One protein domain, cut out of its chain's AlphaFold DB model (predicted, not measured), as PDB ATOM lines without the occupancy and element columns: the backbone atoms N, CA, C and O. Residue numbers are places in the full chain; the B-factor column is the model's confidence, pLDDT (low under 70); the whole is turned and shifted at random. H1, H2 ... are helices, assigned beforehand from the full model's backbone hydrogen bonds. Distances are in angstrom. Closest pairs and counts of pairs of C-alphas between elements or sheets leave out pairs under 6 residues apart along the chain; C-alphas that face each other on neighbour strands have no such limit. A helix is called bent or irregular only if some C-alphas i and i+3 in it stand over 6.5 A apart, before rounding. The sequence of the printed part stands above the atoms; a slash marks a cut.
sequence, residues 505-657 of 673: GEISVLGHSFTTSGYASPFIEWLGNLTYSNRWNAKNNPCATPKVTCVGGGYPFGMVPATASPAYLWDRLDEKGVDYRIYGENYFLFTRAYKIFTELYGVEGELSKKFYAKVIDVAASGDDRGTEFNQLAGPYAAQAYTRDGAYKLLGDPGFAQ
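What this domain is: This is residues 505 to 657 of the 673 residues of an uncharacterized protein of Acidobacteria bacterium (UniProt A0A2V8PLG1). Four helices form the body: H4, the longest, and H5 make a hairpin, H6 joins the two where H4 begins and H5 ends, and H7 crosses H4. A second part, the hairpin of H1 and H2 with H3 near the end of H1, lies beyond a loop that swings far out after H2 and returns through the middle near Gly 558 and Met 559. The printed part has 153 residues with eight named helices, H1 to H8 in chain order, and no named strand; its class is all helix. It is compact, with a radius of gyration of the C-alphas of 15.6 A and spans of 46 by 34 by 28 A.

Where its parts are: H4, residues 586 to 601, is 23.1 A long from first to last C-alpha, from (93.661, 131.826, 125.111) to (111.267, 142.342, 135.727). H5, residues 606 to 620, measures 20.7 A, and H6, residues 625 to 636, 17.3 A. H6 is irregular, but only just: C-alphas 632 and 635 are 6.9 A apart. H7 is residues 643 to 651, 12.4 A, and H8 residues 653 to 656, 4.9 A. H1, residues 508 to 517, begins at (95.742, 118.235, 118.975) and measures 13.8 A. H2 is residues 522 to 532, 15.8 A, and H3 residues 569 to 575, 10.1 A.

How they stand to each other: H4 and H6 are the hubs, touching three helices each. H4 and H5 touch as a hairpin at a shallow tilt of 22 degrees, opposite ways; their closest C-alphas, Phe 597 and Ser 608, are 5.4 A apart. H7 touches H4 about perpendicular, at 81 degrees, with C-alphas 593 and 646 closest at 5.1 A. H4 touches H6 with residues 586 to 587 alone, at a steep tilt of 63 degrees; C-alphas 586 and 633 are closest, 6.5 A. H5 and H6 form a hairpin at 42 degrees, with C-alphas 619 and 625 closest at 6.6 A. H6 and H7 only just touch, with 3 pairs of C-alphas within 8 A, the closest being 636 and 645 at 6.6 A. H8 is close to H5 but not clearly touching: C-alphas 614 and 655 are closest, 6.8 A. H1 and H2 touch as a hairpin at a shallow tilt of 31 degrees, with C-alphas 509 and 528 closest at 6.1 A. H3 is close to H1 but not clearly touching, with C-alphas 517 and 569 closest at 5.6 A. H1 and H4 are only just apart, at 8.1 A. Helix packing is mostly crossed, but only just: 2 of 6 pairs are at a shallow tilt. Every O i to N i+4 pair is within hydrogen-bond range in H1, H3, H5 and H7, against 6 of 7 in H2, 10 of 12 in H4 and 6 of 8 in H6; H8 is too short for such a pair.

The domain as a whole: The two C-alphas farthest apart, Pro 546 and Gly 577, are 48.1 A apart. The printed part has no cut. The link from H2 to H3, residues 533 to 568, is long. Mean pLDDT of the printed part is 70.5; 49 residues are under 70, among them 536 to 566 and 619 to 629.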
ATOM      1  N   GLY A 505     103.351 117.429 114.463       75.19
ATOM      2  CA  GLY A 505     102.294 117.138 115.430       75.19
ATOM      3  C   GLY A 505     101.337 116.032 114.987       75.19
ATOM      4  O   GLY A 505     100.622 116.186 113.998       75.19
ATOM      5  N   GLU A 506     101.263 114.947 115.758       80.56
ATOM      6  CA  GLU A 506     100.367 113.808 115.496       80.56
ATOM      7  C   GLU A 506      98.944 113.997 116.039       80.56
ATOM      8  O   GLU A 506      97.999 113.363 115.573       80.56
ATOM      9  N   ILE A 507      98.786 114.843 117.054       79.75
ATOM     10  CA  ILE A 507      97.548 115.039 117.821       79.75
ATOM     11  C   ILE A 507      97.353 116.513 118.159       79.75
ATOM     12  O   ILE A 507      98.304 117.288 118.091       79.75
ATOM     13  N   SER A 508      96.139 116.870 118.592       78.44
ATOM     14  CA  SER A 508      95.742 118.235 118.975       78.44
ATOM     15  C   SER A 508      96.826 118.985 119.749       78.44
ATOM     16  O   SER A 508      97.349 119.978 119.263       78.44
ATOM     17  N   VAL A 509      97.255 118.466 120.904       76.69
ATOM     18  CA  VAL A 509      98.227 119.142 121.783       76.69
ATOM     19  C   VAL A 509      99.514 119.521 121.049       76.69
ATOM     20  O   VAL A 509     100.020 120.630 121.209       76.69
ATOM     21  N   LEU A 510     100.027 118.623 120.208       80.69
ATOM     22  CA  LEU A 510     101.244 118.868 119.436       80.69
ATOM     23  C   LEU A 510     100.968 119.821 118.267       80.69
ATOM     24  O   LEU A 510     101.761 120.727 118.012       80.69
ATOM     25  N   GLY A 511      99.816 119.669 117.610       81.75
ATOM     26  CA  GLY A 511      99.346 120.540 116.537       81.75
ATOM     27  C   GLY A 511      99.176 121.992 116.982       81.75
ATOM     28  O   GLY A 511      99.682 122.880 116.308       81.75
ATOM     29  N   HIS A 512      98.558 122.243 118.139       79.94
ATOM     30  CA  HIS A 512      98.422 123.581 118.727       79.94
ATOM     31  C   HIS A 512      99.790 124.199 119.074       79.94
ATOM     32  O   HIS A 512     100.008 125.395 118.871       79.94
ATOM     33  N   SER A 513     100.749 123.395 119.553       79.19
ATOM     34  CA  SER A 513     102.136 123.851 119.749       79.19
ATOM     35  C   SER A 513     102.780 124.259 118.436       79.19
ATOM     36  O   SER A 513     103.390 125.324 118.337       79.19
ATOM     37  N   PHE A 514     102.621 123.432 117.411       80.25
ATOM     38  CA  PHE A 514     103.188 123.688 116.101       80.25
ATOM     39  C   PHE A 514     102.575 124.927 115.435       80.25
ATOM     40  O   PHE A 514     103.308 125.790 114.966       80.25
ATOM     41  N   THR A 515     101.251 125.075 115.433       79.62
ATOM     42  CA  THR A 515     100.567 126.204 114.776       79.62
ATOM     43  C   THR A 515     100.898 127.551 115.411       79.62
ATOM     44  O   THR A 515     100.942 128.569 114.724       79.62
ATOM     45  N   THR A 516     101.167 127.573 116.715       78.69
ATOM     46  CA  THR A 516     101.461 128.814 117.441       78.69
ATOM     47  C   THR A 516     102.950 129.102 117.579       78.69
ATOM     48  O   THR A 516     103.333 130.263 117.725       78.69
ATOM     49  N   SER A 517     103.801 128.077 117.539       76.75
ATOM     50  CA  SER A 517     105.216 128.198 117.900       76.75
ATOM     51  C   SER A 517     106.189 127.530 116.922       76.75
ATOM     52  O   SER A 517     107.405 127.605 117.084       76.75
ATOM     53  N   GLY A 518     105.662 126.902 115.869       76.62
ATOM     54  CA  GLY A 518     106.426 126.200 114.837       76.62
ATOM     55  C   GLY A 518     107.067 124.895 115.305       76.62
ATOM     56  O   GLY A 518     107.856 124.319 114.561       76.62
ATOM     57  N   TYR A 519     106.784 124.451 116.535       76.69
ATOM     58  CA  TYR A 519     107.480 123.341 117.177       76.69
ATOM     59  C   TYR A 519     106.686 122.755 118.362       76.69
ATOM     60  O   TYR A 519     105.933 123.467 119.029       76.69
ATOM     61  N   ALA A 520     106.882 121.467 118.662       79.50
ATOM     62  CA  ALA A 520     106.427 120.827 119.899       79.50
ATOM     63  C   ALA A 520     107.645 120.309 120.676       79.50
ATOM     64  O   ALA A 520     108.418 119.515 120.148       79.50
ATOM     65  N   SER A 521     107.836 120.773 121.917       79.25
ATOM     66  CA  SER A 521     109.014 120.395 122.714       79.25
ATOM     67  C   SER A 521     109.057 118.895 123.011       79.25
ATOM     68  O   SER A 521     108.003 118.264 123.057       79.25
ATOM     69  N   PRO A 522     110.225 118.282 123.288       84.25
ATOM     70  CA  PRO A 522     110.307 116.857 123.594       84.25
ATOM     71  C   PRO A 522     109.538 116.546 124.884       84.25
ATOM     72  O   PRO A 522     108.939 115.486 125.020       84.25
ATOM     73  N   PHE A 523     109.488 117.505 125.819       82.88
ATOM     74  CA  PHE A 523     108.619 117.412 126.987       82.88
ATOM     75  C   PHE A 523     107.140 117.313 126.594       82.88
ATOM     76  O   PHE A 523     106.416 116.484 127.138       82.88
ATOM     77  N   ILE A 524     106.693 118.147 125.652       81.12
ATOM     78  CA  ILE A 524     105.308 118.183 125.177       81.12
ATOM     79  C   ILE A 524     104.953 116.957 124.330       81.12
ATOM     80  O   ILE A 524     103.871 116.404 124.504       81.12
ATOM     81  N   GLU A 525     105.864 116.494 123.478       84.38
ATOM     82  CA  GLU A 525     105.750 115.247 122.710       84.38
ATOM     83  C   GLU A 525     105.494 114.046 123.635       84.38
ATOM     84  O   GLU A 525     104.547 113.280 123.429       84.38
ATOM     85  N   TRP A 526     106.279 113.922 124.712       87.00
ATOM     86  CA  TRP A 526     106.084 112.894 125.737       87.00
ATOM     87  C   TRP A 526     104.783 113.094 126.535       87.00
ATOM     88  O   TRP A 526     103.943 112.191 126.598       87.00
ATOM     89  N   LEU A 527     104.584 114.278 127.122       80.88
ATOM     90  CA  LEU A 527     103.447 114.555 128.004       80.88
ATOM     91  C   LEU A 527     102.106 114.409 127.270       80.88
ATOM     92  O   LEU A 527     101.175 113.814 127.812       80.88
ATOM     93  N   GLY A 528     102.018 114.896 126.030       78.88
ATOM     94  CA  GLY A 528     100.814 114.806 125.205       78.88
ATOM     95  C   GLY A 528     100.365 113.360 124.987       78.88
ATOM     96  O   GLY A 528      99.188 113.047 125.165       78.88
ATOM     97  N   ASN A 529     101.297 112.449 124.701       84.62
ATOM     98  CA  ASN A 529     100.994 111.023 124.528       84.62
ATOM     99  C   ASN A 529     100.425 110.376 125.802       84.62
ATOM    100  O   ASN A 529      99.477 109.580 125.744       84.62
ATOM    101  N   LEU A 530     100.960 110.743 126.967       80.12
ATOM    102  CA  LEU A 530     100.467 110.232 128.244       80.12
ATOM    103  C   LEU A 530      99.092 110.790 128.615       80.12
ATOM    104  O   LEU A 530      98.251 110.044 129.123       80.12
ATOM    105  N   THR A 531      98.826 112.068 128.333       74.94
ATOM    106  CA  THR A 531      97.501 112.665 128.559       74.94
ATOM    107  C   THR A 531      96.431 111.934 127.753       74.94
ATOM    108  O   THR A 531      95.394 111.555 128.299       74.94
ATOM    109  N   TYR A 532      96.708 111.634 126.483       78.06
ATOM    110  CA  TYR A 532      95.779 110.897 125.624       78.06
ATOM    111  C   TYR A 532      95.575 109.441 126.071       78.06
ATOM    112  O   TYR A 532      94.526 108.856 125.807       78.06
ATOM    113  N   SER A 533      96.524 108.866 126.814       78.25
ATOM    114  CA  SER A 533      96.419 107.511 127.375       78.25
ATOM    115  C   SER A 533      95.445 107.393 128.558       78.25
ATOM    116  O   SER A 533      95.267 106.297 129.089       78.25
ATOM    117  N   ASN A 534      94.824 108.503 128.986       73.50
ATOM    118  CA  ASN A 534      93.942 108.593 130.155       73.50
ATOM    119  C   ASN A 534      94.621 108.159 131.472       73.50
ATOM    120  O   ASN A 534      93.976 107.632 132.375       73.50
ATOM    121  N   ARG A 535      95.941 108.363 131.580       72.69
ATOM    122  CA  ARG A 535      96.708 108.082 132.811       72.69
ATOM    123  C   ARG A 535      96.663 109.227 133.810       72.69
ATOM    124  O   ARG A 535      96.815 109.021 135.006       72.69
ATOM    125  N   TRP A 536      96.429 110.432 133.307       61.88
ATOM    126  CA  TRP A 536      96.276 111.633 134.107       61.88
ATOM    127  C   TRP A 536      94.794 111.855 134.444       61.88
ATOM    128  O   TRP A 536      93.987 112.070 133.544       61.88
ATOM    129  N   ASN A 537      94.442 111.813 135.735       53.66
ATOM    130  CA  ASN A 537      93.095 112.063 136.278       53.66
ATOM    131  C   ASN A 537      91.955 111.201 135.680       53.66
ATOM    132  O   ASN A 537      90.892 111.711 135.343       53.66
ATOM    133  N   ALA A 538      92.121 109.877 135.600       45.16
ATOM    134  CA  ALA A 538      91.102 108.967 135.054       45.16
ATOM    135  C   ALA A 538      89.735 108.983 135.785       45.16
ATOM    136  O   ALA A 538      88.739 108.544 135.213       45.16
ATOM    137  N   LYS A 539      89.670 109.455 137.042       39.25
ATOM    138  CA  LYS A 539      88.450 109.390 137.873       39.25
ATOM    139  C   LYS A 539      87.463 110.535 137.630       39.25
ATOM    140  O   LYS A 539      86.268 110.304 137.764       39.25
ATOM    141  N   ASN A 540      87.949 111.707 137.226       40.03
ATOM    142  CA  ASN A 540      87.116 112.879 136.932       40.03
ATOM    143  C   ASN A 540      87.243 113.331 135.473       40.03
ATOM    144  O   ASN A 540      86.822 114.428 135.126       40.03
ATOM    145  N   ASN A 541      87.821 112.492 134.611       41.38
ATOM    146  CA  ASN A 541      87.873 112.745 133.184       41.38
ATOM    147  C   ASN A 541      86.520 112.339 132.562       41.38
ATOM    148  O   ASN A 541      86.290 111.135 132.398       41.38
ATOM    149  N   PRO A 542      85.616 113.263 132.168       37.38
ATOM    150  CA  PRO A 542      84.362 112.903 131.478       37.38
ATOM    151  C   PRO A 542      84.602 112.098 130.181       37.38
ATOM    152  O   PRO A 542      83.708 111.443 129.645       37.38
ATOM    153  N   CYS A 543      85.857 112.077 129.737       38.16
ATOM    154  CA  CYS A 543      86.423 111.408 128.574       38.16
ATOM    155  C   CYS A 543      86.664 109.909 128.767       38.16
ATOM    156  O   CYS A 543      86.952 109.202 127.805       38.16
ATOM    157  N   ALA A 544      86.536 109.416 130.002       38.38
ATOM    158  CA  ALA A 544      86.605 107.997 130.328       38.38
ATOM    159  C   ALA A 544      85.319 107.232 129.952       38.38
ATOM    160  O   ALA A 544      85.284 106.008 130.073       38.38
ATOM    161  N   THR A 545      84.266 107.920 129.479       36.09
ATOM    162  CA  THR A 545      83.025 107.282 129.015       36.09
ATOM    163  C   THR A 545      82.933 107.231 127.481       36.09
ATOM    164  O   THR A 545      83.363 108.166 126.803       36.09
ATOM    165  N   PRO A 546      82.339 106.179 126.875       35.22
ATOM    166  CA  PRO A 546      82.363 105.975 125.419       35.22
ATOM    167  C   PRO A 546      81.586 107.008 124.585       35.22
ATOM    168  O   PRO A 546      81.589 106.903 123.360       35.22
ATOM    169  N   LYS A 547      80.883 107.963 125.209       29.28
ATOM    170  CA  LYS A 547      79.880 108.812 124.544       29.28
ATOM    171  C   LYS A 547      80.201 110.305 124.470       29.28
ATOM    172  O   LYS A 547      79.392 111.034 123.910       29.28
ATOM    173  N   VAL A 548      81.350 110.773 124.958       30.17
ATOM    174  CA  VAL A 548      81.671 112.210 124.913       30.17
ATOM    175  C   VAL A 548      83.040 112.431 124.277       30.17
ATOM    176  O   VAL A 548      84.071 112.019 124.800       30.17
ATOM    177  N   THR A 549      83.034 113.071 123.106       30.27
ATOM    178  CA  THR A 549      84.210 113.701 122.499       30.27
ATOM    179  C   THR A 549      84.757 114.725 123.468       30.27
ATOM    180  O   THR A 549      84.121 115.739 123.744       30.27
ATOM    181  N   CYS A 550      85.929 114.435 123.995       33.09
ATOM    182  CA  CYS A 550      86.515 115.239 125.030       33.09
ATOM    183  C   CYS A 550      87.648 116.107 124.518       33.09
ATOM    184  O   CYS A 550      88.758 115.642 124.263       33.09
ATOM    185  N   VAL A 551      87.349 117.391 124.470       30.64
ATOM    186  CA  VAL A 551      88.312 118.477 124.544       30.64
ATOM    187  C   VAL A 551      88.242 118.960 126.001       30.64
ATOM    188  O   VAL A 551      87.152 119.288 126.454       30.64
ATOM    189  N   GLY A 552      89.346 118.954 126.764       35.34
ATOM    190  CA  GLY A 552      89.426 119.736 128.018       35.34
ATOM    191  C   GLY A 552      89.783 119.042 129.345       35.34
ATOM    192  O   GLY A 552      90.024 119.739 130.326       35.34
ATOM    193  N   GLY A 553      89.912 117.716 129.420       38.78
ATOM    194  CA  GLY A 553      90.225 117.017 130.678       38.78
ATOM    195  C   GLY A 553      91.717 116.959 131.037       38.78
ATOM    196  O   GLY A 553      92.298 115.878 131.042       38.78
ATOM    197  N   GLY A 554      92.355 118.094 131.347       48.34
ATOM    198  CA  GLY A 554      93.651 118.089 132.050       48.34
ATOM    199  C   GLY A 554      94.893 118.566 131.291       48.34
ATOM    200  O   GLY A 554      95.987 118.138 131.641       48.34
ATOM    201  N   TYR A 555      94.775 119.464 130.314       53.22
ATOM    202  CA  TYR A 555      95.929 119.967 129.559       53.22
ATOM    203  C   TYR A 555      96.644 121.132 130.281       53.22
ATOM    204  O   TYR A 555      96.134 122.244 130.229       53.22
ATOM    205  N   PRO A 556      97.835 120.970 130.906       51.66
ATOM    206  CA  PRO A 556      98.674 122.108 131.326       51.66
ATOM    207  C   PRO A 556      99.404 122.764 130.137       51.66
ATOM    208  O   PRO A 556     100.309 123.579 130.325       51.66
ATOM    209  N   PHE A 557      99.057 122.350 128.916       53.25
ATOM    210  CA  PHE A 557      99.702 122.746 127.681       53.25
ATOM    211  C   PHE A 557      99.453 124.231 127.405       53.25
ATOM    212  O   PHE A 557      98.319 124.698 127.464       53.25
ATOM    213  N   GLY A 558     100.527 124.982 127.174       54.56
ATOM    214  CA  GLY A 558     100.461 126.418 126.919       54.56
ATOM    215  C   GLY A 558     100.110 127.273 128.141       54.56
ATOM    216  O   GLY A 558     100.425 128.445 128.131       54.56
ATOM    217  N   MET A 559      99.531 126.739 129.218       58.69
ATOM    218  CA  MET A 559      99.335 127.527 130.442       58.69
ATOM    219  C   MET A 559     100.621 127.595 131.249       58.69
ATOM    220  O   MET A 559     101.067 128.668 131.622       58.69
ATOM    221  N   VAL A 560     101.248 126.451 131.501       67.44
ATOM    222  CA  VAL A 560     102.414 126.384 132.377       67.44
ATOM    223  C   VAL A 560     103.648 126.909 131.643       67.44
ATOM    224  O   VAL A 560     104.056 126.295 130.658       67.44
ATOM    225  N   PRO A 561     104.329 127.964 132.126       64.00
ATOM    226  CA  PRO A 561     105.455 128.509 131.375       64.00
ATOM    227  C   PRO A 561     106.640 127.538 131.226       64.00
ATOM    228  O   PRO A 561     107.328 127.592 130.216       64.00
ATOM    229  N   ALA A 562     106.819 126.572 132.141       62.28
ATOM    230  CA  ALA A 562     107.781 125.465 131.982       62.28
ATOM    231  C   ALA A 562     107.554 124.596 130.736       62.28
ATOM    232  O   ALA A 562     108.475 123.934 130.262       62.28
ATOM    233  N   THR A 563     106.312 124.535 130.257       62.50
ATOM    234  CA  THR A 563     105.910 123.751 129.085       62.50
ATOM    235  C   THR A 563     105.734 124.632 127.850       62.50
ATOM    236  O   THR A 563     105.405 124.123 126.776       62.50
ATOM    237  N   ALA A 564     105.962 125.943 127.992       64.12
ATOM    238  CA  ALA A 564     105.841 126.900 126.911       64.12
ATOM    239  C   ALA A 564     106.934 126.691 125.863       64.12
ATOM    240  O   ALA A 564     108.052 126.252 126.143       64.12
ATOM    241  N   SER A 565     106.591 127.041 124.628       69.75
ATOM    242  CA  SER A 565     107.553 127.043 123.542       69.75
ATOM    243  C   SER A 565     108.597 128.143 123.758       69.75
ATOM    244  O   SER A 565     108.253 129.228 124.239       69.75
ATOM    245  N   PRO A 566     109.868 127.918 123.376       65.19
ATOM    246  CA  PRO A 566     110.901 128.948 123.440       65.19
ATOM    247  C   PRO A 566     110.603 130.191 122.589       65.19
ATOM    248  O   PRO A 566     111.221 131.237 122.803       65.19
ATOM    249  N   ALA A 567     109.722 130.103 121.596       72.94
ATOM    250  CA  ALA A 567     109.307 131.250 120.803       72.94
ATOM    251  C   ALA A 567     107.947 130.986 120.171       72.94
ATOM    252  O   ALA A 567     107.726 129.915 119.619       72.94
ATOM    253  N   TYR A 568     107.076 131.984 120.183       78.19
ATOM    254  CA  TYR A 568     105.791 131.950 119.498       78.19
ATOM    255  C   TYR A 568     105.787 132.833 118.249       78.19
ATOM    256  O   TYR A 568     106.640 133.703 118.075       78.19
ATOM    257  N   LEU A 569     104.792 132.644 117.381       80.81
ATOM    258  CA  LEU A 569     104.610 133.445 116.171       80.81
ATOM    259  C   LEU A 569     104.577 134.944 116.488       80.81
ATOM    260  O   LEU A 569     105.269 135.724 115.840       80.81
ATOM    261  N   TRP A 570     103.823 135.340 117.514       80.75
ATOM    262  CA  TRP A 570     103.711 136.740 117.928       80.75
ATOM    263  C   TRP A 570     105.016 137.328 118.459       80.75
ATOM    264  O   TRP A 570     105.258 138.509 118.249       80.75
ATOM    265  N   ASP A 571     105.909 136.518 119.034       78.56
ATOM    266  CA  ASP A 571     107.233 137.003 119.434       78.56
ATOM    267  C   ASP A 571     108.035 137.484 118.220       78.56
ATOM    268  O   ASP A 571     108.714 138.506 118.267       78.56
ATOM    269  N   ARG A 572     107.922 136.768 117.095       80.00
ATOM    270  CA  ARG A 572     108.575 137.152 115.837       80.00
ATOM    271  C   ARG A 572     107.900 138.347 115.174       80.00
ATOM    272  O   ARG A 572     108.573 139.083 114.458       80.00
ATOM    273  N   LEU A 573     106.598 138.537 115.384       84.88
ATOM    274  CA  LEU A 573     105.883 139.727 114.917       84.88
ATOM    275  C   LEU A 573     106.334 140.965 115.703       84.88
ATOM    276  O   LEU A 573     106.696 141.962 115.079       84.88
ATOM    277  N   ASP A 574     106.441 140.859 117.030       80.50
ATOM    278  CA  ASP A 574     106.989 141.905 117.905       80.50
ATOM    279  C   ASP A 574     108.422 142.290 117.503       80.50
ATOM    280  O   ASP A 574     108.709 143.465 117.275       80.50
ATOM    281  N   GLU A 575     109.315 141.307 117.322       83.06
ATOM    282  CA  GLU A 575     110.703 141.529 116.872       83.06
ATOM    283  C   GLU A 575     110.800 142.290 115.538       83.06
ATOM    284  O   GLU A 575     111.827 142.906 115.236       83.06
ATOM    285  N   LYS A 576     109.759 142.212 114.706       85.88
ATOM    286  CA  LYS A 576     109.680 142.879 113.402       85.88
ATOM    287  C   LYS A 576     108.821 144.140 113.415       85.88
ATOM    288  O   LYS A 576     108.718 144.775 112.367       85.88
ATOM    289  N   GLY A 577     108.238 144.512 114.556       87.88
ATOM    290  CA  GLY A 577     107.321 145.646 114.665       87.88
ATOM    291  C   GLY A 577     106.068 145.481 113.803       87.88
ATOM    292  O   GLY A 577     105.598 146.451 113.216       87.88
ATOM    293  N   VAL A 578     105.575 144.247 113.654       87.31
ATOM    294  CA  VAL A 578     104.358 143.941 112.892       87.31
ATOM    295  C   VAL A 578     103.171 143.900 113.845       87.31
ATOM    296  O   VAL A 578     103.137 143.070 114.748       87.31
ATOM    297  N   ASP A 579     102.178 144.754 113.606       86.81
ATOM    298  CA  ASP A 579     100.947 144.775 114.396       86.81
ATOM    299  C   ASP A 579     100.148 143.475 114.229       86.81
ATOM    300  O   ASP A 579      99.949 142.979 113.115       86.81
ATOM    301  N   TYR A 580      99.619 142.947 115.333       86.06
ATOM    302  CA  TYR A 580      98.776 141.755 115.324       86.06
ATOM    303  C   TYR A 580      97.688 141.811 116.395       86.06
ATOM    304  O   TYR A 580      97.736 142.599 117.337       86.06
ATOM    305  N   ARG A 581      96.676 140.952 116.240       82.81
ATOM    306  CA  ARG A 581      95.617 140.729 117.229       82.81
ATOM    307  C   ARG A 581      95.332 139.238 117.331       82.81
ATOM    308  O   ARG A 581      95.250 138.560 116.311       82.81
ATOM    309  N   ILE A 582      95.163 138.744 118.554       79.56
ATOM    310  CA  ILE A 582      94.915 137.326 118.833       79.56
ATOM    311  C   ILE A 582      93.493 137.167 119.374       79.56
ATOM    312  O   ILE A 582      93.173 137.718 120.424       79.56
ATOM    313  N   TYR A 583      92.653 136.416 118.661       77.56
ATOM    314  CA  TYR A 583      91.231 136.232 118.987       77.56
ATOM    315  C   TYR A 583      90.870 134.812 119.469       77.56
ATOM    316  O   TYR A 583      89.727 134.574 119.843       77.56
ATOM    317  N   GLY A 584      91.822 133.875 119.464       72.88
ATOM    318  CA  GLY A 584      91.652 132.492 119.926       72.88
ATOM    319  C   GLY A 584      92.899 132.002 120.663       72.88
ATOM    320  O   GLY A 584      93.808 132.794 120.892       72.88
ATOM    321  N   GLU A 585      92.961 130.711 121.017       72.81
ATOM    322  CA  GLU A 585      94.148 130.119 121.664       72.81
ATOM    323  C   GLU A 585      94.510 130.782 123.014       72.81
ATOM    324  O   GLU A 585      95.678 131.040 123.307       72.81
ATOM    325  N   ASN A 586      93.505 131.060 123.861       67.69
ATOM    326  CA  ASN A 586      93.661 131.826 125.111       67.69
ATOM    327  C   ASN A 586      94.786 131.313 126.026       67.69
ATOM    328  O   ASN A 586      95.416 132.109 126.721       67.69
ATOM    329  N   TYR A 587      95.064 130.006 126.020       67.94
ATOM    330  CA  TYR A 587      96.147 129.396 126.800       67.94
ATOM    331  C   TYR A 587      97.497 130.059 126.512       67.94
ATOM    332  O   TYR A 587      98.260 130.363 127.425       67.94
ATOM    333  N   PHE A 588      97.746 130.402 125.252       70.81
ATOM    334  CA  PHE A 588      98.986 131.026 124.820       70.81
ATOM    335  C   PHE A 588      99.024 132.550 125.014       70.81
ATOM    336  O   PHE A 588     100.091 133.161 124.971       70.81
ATOM    337  N   LEU A 589      97.886 133.189 125.302       69.62
ATOM    338  CA  LEU A 589      97.885 134.593 125.725       69.62
ATOM    339  C   LEU A 589      98.605 134.765 127.069       69.62
ATOM    340  O   LEU A 589      99.293 135.763 127.277       69.62
ATOM    341  N   PHE A 590      98.498 133.779 127.965       73.00
ATOM    342  CA  PHE A 590      99.147 133.826 129.275       73.00
ATOM    343  C   PHE A 590     100.651 133.595 129.175       73.00
ATOM    344  O   PHE A 590     101.391 134.217 129.935       73.00
ATOM    345  N   THR A 591     101.133 132.793 128.217       73.38
ATOM    346  CA  THR A 591     102.582 132.700 127.964       73.38
ATOM    347  C   THR A 591     103.132 134.027 127.476       73.38
ATOM    348  O   THR A 591     104.202 134.436 127.931       73.38
ATOM    349  N   ARG A 592     102.391 134.751 126.622       78.50
ATOM    350  CA  ARG A 592     102.811 136.091 126.209       78.50
ATOM    351  C   ARG A 592     102.805 137.065 127.380       78.50
ATOM    352  O   ARG A 592     103.806 137.750 127.575       78.50
ATOM    353  N   ALA A 593     101.735 137.101 128.175       79.69
ATOM    354  CA  ALA A 593     101.662 137.955 129.360       79.69
ATOM    355  C   ALA A 593     102.807 137.655 130.342       79.69
ATOM    356  O   ALA A 593     103.508 138.571 130.766       79.69
ATOM    357  N   TYR A 594     103.077 136.376 130.625       80.06
ATOM    358  CA  TYR A 594     104.218 135.958 131.438       80.06
ATOM    359  C   TYR A 594     105.545 136.459 130.862       80.06
ATOM    360  O   TYR A 594     106.351 137.034 131.592       80.06
ATOM    361  N   LYS A 595     105.753 136.303 129.550       78.69
ATOM    362  CA  LYS A 595     106.963 136.769 128.866       78.69
ATOM    363  C   LYS A 595     107.152 138.283 128.979       78.69
ATOM    364  O   LYS A 595     108.260 138.723 129.252       78.69
ATOM    365  N   ILE A 596     106.083 139.078 128.857       80.31
ATOM    366  CA  ILE A 596     106.143 140.536 129.080       80.31
ATOM    367  C   ILE A 596     106.696 140.835 130.481       80.31
ATOM    368  O   ILE A 596     107.545 141.711 130.642       80.31
ATOM    369  N   PHE A 597     106.247 140.106 131.506       80.88
ATOM    370  CA  PHE A 597     106.740 140.312 132.867       80.88
ATOM    371  C   PHE A 597     108.187 139.862 133.049       80.88
ATOM    372  O   PHE A 597     108.960 140.589 133.671       80.88
ATOM    373  N   THR A 598     108.588 138.722 132.488       79.06
ATOM    374  CA  THR A 598     109.977 138.257 132.608       79.06
ATOM    375  C   THR A 598     110.959 139.134 131.835       79.06
ATOM    376  O   THR A 598     112.067 139.347 132.321       79.06
ATOM    377  N   GLU A 599     110.556 139.709 130.700       80.38
ATOM    378  CA  GLU A 599     111.342 140.695 129.943       80.38
ATOM    379  C   GLU A 599     111.544 141.997 130.734       80.38
ATOM    380  O   GLU A 599     112.630 142.572 130.712       80.38
ATOM    381  N   LEU A 600     110.518 142.456 131.461       81.50
ATOM    382  CA  LEU A 600     110.557 143.717 132.211       81.50
ATOM    383  C   LEU A 600     111.203 143.598 133.597       81.50
ATOM    384  O   LEU A 600     111.896 144.515 134.035       81.50
ATOM    385  N   TYR A 601     110.946 142.499 134.304       82.06
ATOM    386  CA  TYR A 601     111.267 142.342 135.727       82.06
ATOM    387  C   TYR A 601     112.247 141.203 136.010       82.06
ATOM    388  O   TYR A 601     112.627 140.982 137.161       82.06
ATOM    389  N   GLY A 602     112.646 140.461 134.977       75.62
ATOM    390  CA  GLY A 602     113.357 139.202 135.127       75.62
ATOM    391  C   GLY A 602     112.440 138.075 135.608       75.62
ATOM    392  O   GLY A 602     111.375 138.293 136.192       75.62
ATOM    393  N   VAL A 603     112.881 136.835 135.399       69.75
ATOM    394  CA  VAL A 603     112.203 135.623 135.906       69.75
ATOM    395  C   VAL A 603     112.095 135.644 137.436       69.75
ATOM    396  O   VAL A 603     111.100 135.204 138.003       69.75
ATOM    397  N   GLU A 604     113.084 136.246 138.105       73.00
ATOM    398  CA  GLU A 604     113.124 136.364 139.563       73.00
ATOM    399  C   GLU A 604     112.300 137.511 140.141       73.00
ATOM    400  O   GLU A 604     112.146 137.572 141.367       73.00
ATOM    401  N   GLY A 605     111.793 138.400 139.285       78.44
ATOM    402  CA  GLY A 605     110.972 139.527 139.688       78.44
ATOM    403  C   GLY A 605     109.716 139.063 140.419       78.44
ATOM    404  O   GLY A 605     109.104 138.053 140.068       78.44
ATOM    405  N   GLU A 606     109.313 139.813 141.441       80.00
ATOM    406  CA  GLU A 606     108.164 139.465 142.282       80.00
ATOM    407  C   GLU A 606     106.876 139.288 141.459       80.00
ATOM    408  O   GLU A 606     106.123 138.343 141.685       80.00
ATOM    409  N   LEU A 607     106.656 140.149 140.459       78.00
ATOM    410  CA  LEU A 607     105.503 140.058 139.558       78.00
ATOM    411  C   LEU A 607     105.552 138.807 138.675       78.00
ATOM    412  O   LEU A 607     104.542 138.117 138.558       78.00
ATOM    413  N   SER A 608     106.719 138.468 138.122       77.88
ATOM    414  CA  SER A 608     106.912 137.249 137.325       77.88
ATOM    415  C   SER A 608     106.625 135.996 138.153       77.88
ATOM    416  O   SER A 608     105.893 135.112 137.709       77.88
ATOM    417  N   LYS A 609     107.126 135.943 139.393       77.62
ATOM    418  CA  LYS A 609     106.871 134.838 140.329       77.62
ATOM    419  C   LYS A 609     105.403 134.734 140.723       77.62
ATOM    420  O   LYS A 609     104.859 133.634 140.711       77.62
ATOM    421  N   LYS A 610     104.749 135.858 141.039       77.81
ATOM    422  CA  LYS A 610     103.312 135.891 141.354       77.81
ATOM    423  C   LYS A 610     102.472 135.413 140.174       77.81
ATOM    424  O   LYS A 610     101.600 134.571 140.368       77.81
ATOM    425  N   PHE A 611     102.771 135.889 138.964       78.25
ATOM    426  CA  PHE A 611     102.083 135.452 137.750       78.25
ATOM    427  C   PHE A 611     102.249 133.947 137.540       78.25
ATOM    428  O   PHE A 611     101.260 133.234 137.400       78.25
ATOM    429  N   TYR A 612     103.488 133.451 137.587       78.19
ATOM    430  CA  TYR A 612     103.776 132.028 137.421       78.19
ATOM    431  C   TYR A 612     103.041 131.182 138.467       78.19
ATOM    432  O   TYR A 612     102.364 130.219 138.120       78.19
ATOM    433  N   ALA A 613     103.123 131.560 139.745       76.06
ATOM    434  CA  ALA A 613     102.457 130.848 140.829       76.06
ATOM    435  C   ALA A 613     100.936 130.812 140.644       76.06
ATOM    436  O   ALA A 613     100.333 129.759 140.847       76.06
ATOM    437  N   LYS A 614     100.318 131.916 140.202       77.06
ATOM    438  CA  LYS A 614      98.879 131.946 139.922       77.06
ATOM    439  C   LYS A 614      98.507 131.049 138.750       77.06
ATOM    440  O   LYS A 614      97.496 130.363 138.808       77.06
ATOM    441  N   VAL A 615      99.331 131.007 137.710       75.69
ATOM    442  CA  VAL A 615      99.112 130.099 136.581       75.69
ATOM    443  C   VAL A 615      99.213 128.636 137.011       75.69
ATOM    444  O   VAL A 615      98.401 127.825 136.574       75.69
ATOM    445  N   ILE A 616     100.146 128.295 137.906       74.38
ATOM    446  CA  ILE A 616     100.197 126.957 138.513       74.38
ATOM    447  C   ILE A 616      98.946 126.677 139.350       74.38
ATOM    448  O   ILE A 616      98.376 125.601 139.223       74.38
ATOM    449  N   ASP A 617      98.486 127.635 140.154       73.06
ATOM    450  CA  ASP A 617      97.278 127.501 140.977       73.06
ATOM    451  C   ASP A 617      96.023 127.256 140.120       73.06
ATOM    452  O   ASP A 617      95.279 126.307 140.358       73.06
ATOM    453  N   VAL A 618      95.845 128.031 139.045       70.31
ATOM    454  CA  VAL A 618      94.763 127.835 138.062       70.31
ATOM    455  C   VAL A 618      94.916 126.500 137.324       70.31
ATOM    456  O   VAL A 618      93.936 125.809 137.072       70.31
ATOM    457  N   ALA A 619      96.142 126.072 137.012       65.62
ATOM    458  CA  ALA A 619      96.372 124.749 136.431       65.62
ATOM    459  C   ALA A 619      96.072 123.598 137.419       65.62
ATOM    460  O   ALA A 619      95.831 122.462 136.990       65.62
ATOM    461  N   ALA A 620      96.080 123.878 138.725       62.94
ATOM    462  CA  ALA A 620      95.904 122.918 139.810       62.94
ATOM    463  C   ALA A 620      94.478 122.844 140.391       62.94
ATOM    464  O   ALA A 620      94.197 121.906 141.143       62.94
ATOM    465  N   SER A 621      93.603 123.809 140.084       59.41
ATOM    466  CA  SER A 621      92.368 124.095 140.833       59.41
ATOM    467  C   SER A 621      91.273 123.020 140.763       59.41
ATOM    468  O   SER A 621      90.633 122.781 141.790       59.41
ATOM    469  N   GLY A 622      91.054 122.314 139.644       55.22
ATOM    470  CA  GLY A 622      89.952 121.334 139.579       55.22
ATOM    471  C   GLY A 622      89.499 120.859 138.191       55.22
ATOM    472  O   GLY A 622      90.219 121.029 137.213       55.22
ATOM    473  N   ASP A 623      88.334 120.191 138.147       50.00
ATOM    474  CA  ASP A 623      87.895 119.186 137.150       50.00
ATOM    475  C   ASP A 623      87.598 119.681 135.714       50.00
ATOM    476  O   ASP A 623      87.684 118.879 134.786       50.00
ATOM    477  N   ASP A 624      87.336 120.975 135.490       55.25
ATOM    478  CA  ASP A 624      87.203 121.567 134.143       55.25
ATOM    479  C   ASP A 624      88.083 122.819 133.998       55.25
ATOM    480  O   ASP A 624      87.636 123.972 133.989       55.25
ATOM    481  N   ARG A 625      89.388 122.556 133.885       59.34
ATOM    482  CA  ARG A 625      90.452 123.567 133.759       59.34
ATOM    483  C   ARG A 625      90.253 124.494 132.565       59.34
ATOM    484  O   ARG A 625      90.672 125.647 132.608       59.34
ATOM    485  N   GLY A 626      89.650 123.990 131.486       58.72
ATOM    486  CA  GLY A 626      89.394 124.785 130.293       58.72
ATOM    487  C   GLY A 626      88.392 125.900 130.570       58.72
ATOM    488  O   GLY A 626      88.579 127.016 130.089       58.72
ATOM    489  N   THR A 627      87.375 125.623 131.380       64.25
ATOM    490  CA  THR A 627      86.307 126.575 131.685       64.25
ATOM    491  C   THR A 627      86.756 127.672 132.643       64.25
ATOM    492  O   THR A 627      86.607 128.845 132.302       64.25
ATOM    493  N   GLU A 628      87.354 127.337 133.792       66.31
ATOM    494  CA  GLU A 628      87.830 128.348 134.758       66.31
ATOM    495  C   GLU A 628      88.854 129.292 134.121       66.31
ATOM    496  O   GLU A 628      88.770 130.516 134.246       66.31
ATOM    497  N   PHE A 629      89.786 128.722 133.354       67.50
ATOM    498  CA  PHE A 629      90.772 129.502 132.629       67.50
ATOM    499  C   PHE A 629      90.126 130.398 131.570       67.50
ATOM    500  O   PHE A 629      90.426 131.586 131.521       67.50
ATOM    501  N   ASN A 630      89.222 129.875 130.732       70.44
ATOM    502  CA  ASN A 630      88.560 130.694 129.713       70.44
ATOM    503  C   ASN A 630      87.680 131.794 130.321       70.44
ATOM    504  O   ASN A 630      87.580 132.865 129.730       70.44
ATOM    505  N   GLN A 631      87.078 131.570 131.490       75.88
ATOM    506  CA  GLN A 631      86.331 132.603 132.211       75.88
ATOM    507  C   GLN A 631      87.246 133.732 132.699       75.88
ATOM    508  O   GLN A 631      86.897 134.901 132.543       75.88
ATOM    509  N   LEU A 632      88.426 133.398 133.229       75.00
ATOM    510  CA  LEU A 632      89.421 134.377 133.677       75.00
ATOM    511  C   LEU A 632      90.085 135.112 132.501       75.00
ATOM    512  O   LEU A 632      90.273 136.323 132.542       75.00
ATOM    513  N   ALA A 633      90.445 134.377 131.450       72.88
ATOM    514  CA  ALA A 633      91.184 134.859 130.285       72.88
ATOM    515  C   ALA A 633      90.313 135.617 129.277       72.88
ATOM    516  O   ALA A 633      90.768 136.576 128.655       72.88
ATOM    517  N   GLY A 634      89.071 135.165 129.093       77.25
ATOM    518  CA  GLY A 634      88.154 135.614 128.046       77.25
ATOM    519  C   GLY A 634      87.941 137.129 127.994       77.25
ATOM    520  O   GLY A 634      88.044 137.690 126.902       77.25
ATOM    521  N   PRO A 635      87.727 137.828 129.128       83.69
ATOM    522  CA  PRO A 635      87.605 139.289 129.153       83.69
ATOM    523  C   PRO A 635      88.830 140.035 128.599       83.69
ATOM    524  O   PRO A 635      88.714 141.182 128.164       83.69
ATOM    525  N   TYR A 636      89.996 139.384 128.585       78.62
ATOM    526  CA  TYR A 636      91.270 139.928 128.115       78.62
ATOM    527  C   TYR A 636      91.663 139.423 126.715       78.62
ATOM    528  O   TYR A 636      92.764 139.726 126.232       78.62
ATOM    529  N   ALA A 637      90.779 138.680 126.036       75.12
ATOM    530  CA  ALA A 637      90.983 138.246 124.657       75.12
ATOM    531  C   ALA A 637      91.270 139.452 123.745       75.12
ATOM    532  O   ALA A 637      90.696 140.532 123.900       75.12
ATOM    533  N   ALA A 638      92.211 139.284 122.814       73.81
ATOM    534  CA  ALA A 638      92.724 140.344 121.946       73.81
ATOM    535  C   ALA A 638      93.316 141.582 122.658       73.81
ATOM    536  O   ALA A 638      93.568 142.596 122.002       73.81
ATOM    537  N   GLN A 639      93.590 141.503 123.963       76.75
ATOM    538  CA  GLN A 639      94.210 142.586 124.733       76.75
ATOM    539  C   GLN A 639      95.456 142.118 125.491       76.75
ATOM    540  O   GLN A 639      96.436 142.859 125.548       76.75
ATOM    541  N   ALA A 640      95.456 140.893 126.028       69.75
ATOM    542  CA  ALA A 640      96.511 140.374 126.911       69.75
ATOM    543  C   ALA A 640      97.907 140.254 126.266       69.75
ATOM    544  O   ALA A 640      98.898 140.147 126.982       69.75
ATOM    545  N   TYR A 641      98.008 140.302 124.933       72.31
ATOM    546  CA  TYR A 641      99.299 140.347 124.238       72.31
ATOM    547  C   TYR A 641      99.978 141.725 124.312       72.31
ATOM    548  O   TYR A 641     101.151 141.841 123.976       72.31
ATOM    549  N   THR A 642      99.255 142.767 124.736       79.31
ATOM    550  CA  THR A 642      99.802 144.111 124.960       79.31
ATOM    551  C   THR A 642     100.249 144.280 126.406       79.31
ATOM    552  O   THR A 642      99.721 143.631 127.310       79.31
ATOM    553  N   ARG A 643     101.169 145.223 126.648       79.75
ATOM    554  CA  ARG A 643     101.580 145.594 128.008       79.75
ATOM    555  C   ARG A 643     100.371 145.960 128.873       79.75
ATOM    556  O   ARG A 643     100.179 145.360 129.921       79.75
ATOM    557  N   ASP A 644      99.531 146.886 128.424       84.06
ATOM    558  CA  ASP A 644      98.385 147.344 129.216       84.06
ATOM    559  C   ASP A 644      97.388 146.216 129.497       84.06
ATOM    560  O   ASP A 644      96.880 146.101 130.612       84.06
ATOM    561  N   GLY A 645      97.139 145.340 128.519       83.44
ATOM    562  CA  GLY A 645      96.286 144.171 128.714       83.44
ATOM    563  C   GLY A 645      96.857 143.174 129.722       83.44
ATOM    564  O   GLY A 645      96.117 142.698 130.581       83.44
ATOM    565  N   ALA A 646      98.166 142.907 129.682       81.75
ATOM    566  CA  ALA A 646      98.828 142.033 130.652       81.75
ATOM    567  C   ALA A 646      98.758 142.600 132.082       81.75
ATOM    568  O   ALA A 646      98.512 141.859 133.033       81.75
ATOM    569  N   TYR A 647      98.921 143.916 132.254       82.50
ATOM    570  CA  TYR A 647      98.803 144.557 133.571       82.50
ATOM    571  C   TYR A 647      97.360 144.576 134.082       82.50
ATOM    572  O   TYR A 647      97.145 144.381 135.276       82.50
ATOM    573  N   LYS A 648      96.368 144.767 133.202       85.06
ATOM    574  CA  LYS A 648      94.951 144.646 133.579       85.06
ATOM    575  C   LYS A 648      94.623 143.242 134.082       85.06
ATOM    576  O   LYS A 648      93.982 143.130 135.117       85.06
ATOM    577  N   LEU A 649      95.128 142.204 133.410       81.38
ATOM    578  CA  LEU A 649      94.994 140.817 133.863       81.38
ATOM    579  C   LEU A 649      95.611 140.613 135.257       81.38
ATOM    580  O   LEU A 649      94.983 140.003 136.112       81.38
ATOM    581  N   LEU A 650      96.806 141.158 135.519       75.75
ATOM    582  CA  LEU A 650      97.418 141.107 136.855       75.75
ATOM    583  C   LEU A 650      96.609 141.838 137.933       75.75
ATOM    584  O   LEU A 650      96.659 141.442 139.094       75.75
ATOM    585  N   GLY A 651      95.940 142.930 137.565       77.62
ATOM    586  CA  GLY A 651      95.115 143.731 138.468       77.62
ATOM    587  C   GLY A 651      93.734 143.138 138.743       77.62
ATOM    588  O   GLY A 651      93.036 143.633 139.626       77.62
ATOM    589  N   ASP A 652      93.335 142.095 138.012       80.62
ATOM    590  CA  ASP A 652      92.082 141.383 138.237       80.62
ATOM    591  C   ASP A 652      92.073 140.773 139.646       80.62
ATOM    592  O   ASP A 652      92.979 140.005 139.965       80.62
ATOM    593  N   PRO A 653      91.085 141.053 140.513       77.25
ATOM    594  CA  PRO A 653      91.062 140.499 141.867       77.25
ATOM    595  C   PRO A 653      91.073 138.962 141.912       77.25
ATOM    596  O   PRO A 653      91.669 138.387 142.824       77.25
ATOM    597  N   GLY A 654      90.468 138.295 140.923       72.62
ATOM    598  CA  GLY A 654      90.486 136.838 140.782       72.62
ATOM    599  C   GLY A 654      91.858 136.290 140.378       72.62
ATOM    600  O   GLY A 654      92.192 135.154 140.733       72.62
ATOM    601  N   PHE A 655      92.685 137.100 139.705       72.25
ATOM    602  CA  PHE A 655      94.083 136.785 139.397       72.25
ATOM    603  C   PHE A 655      95.044 137.185 140.537       72.25
ATOM    604  O   PHE A 655      95.907 136.401 140.932       72.25
ATOM    605  N   ALA A 656      94.884 138.389 141.090       65.38
ATOM    606  CA  ALA A 656      95.786 139.032 142.045       65.38
ATOM    607  C   ALA A 656      95.781 138.391 143.439       65.38
ATOM    608  O   ALA A 656      96.776 138.494 144.160       65.38
ATOM    609  N   GLN A 657      94.682 137.741 143.834       61.41
ATOM    610  CA  GLN A 657      94.614 137.015 145.100       61.41
ATOM    611  C   GLN A 657      95.109 135.569 144.915       61.41
ATOM    612  O   GLN A 657      94.494 134.795 144.168       61.41
TER     613      GLN A 657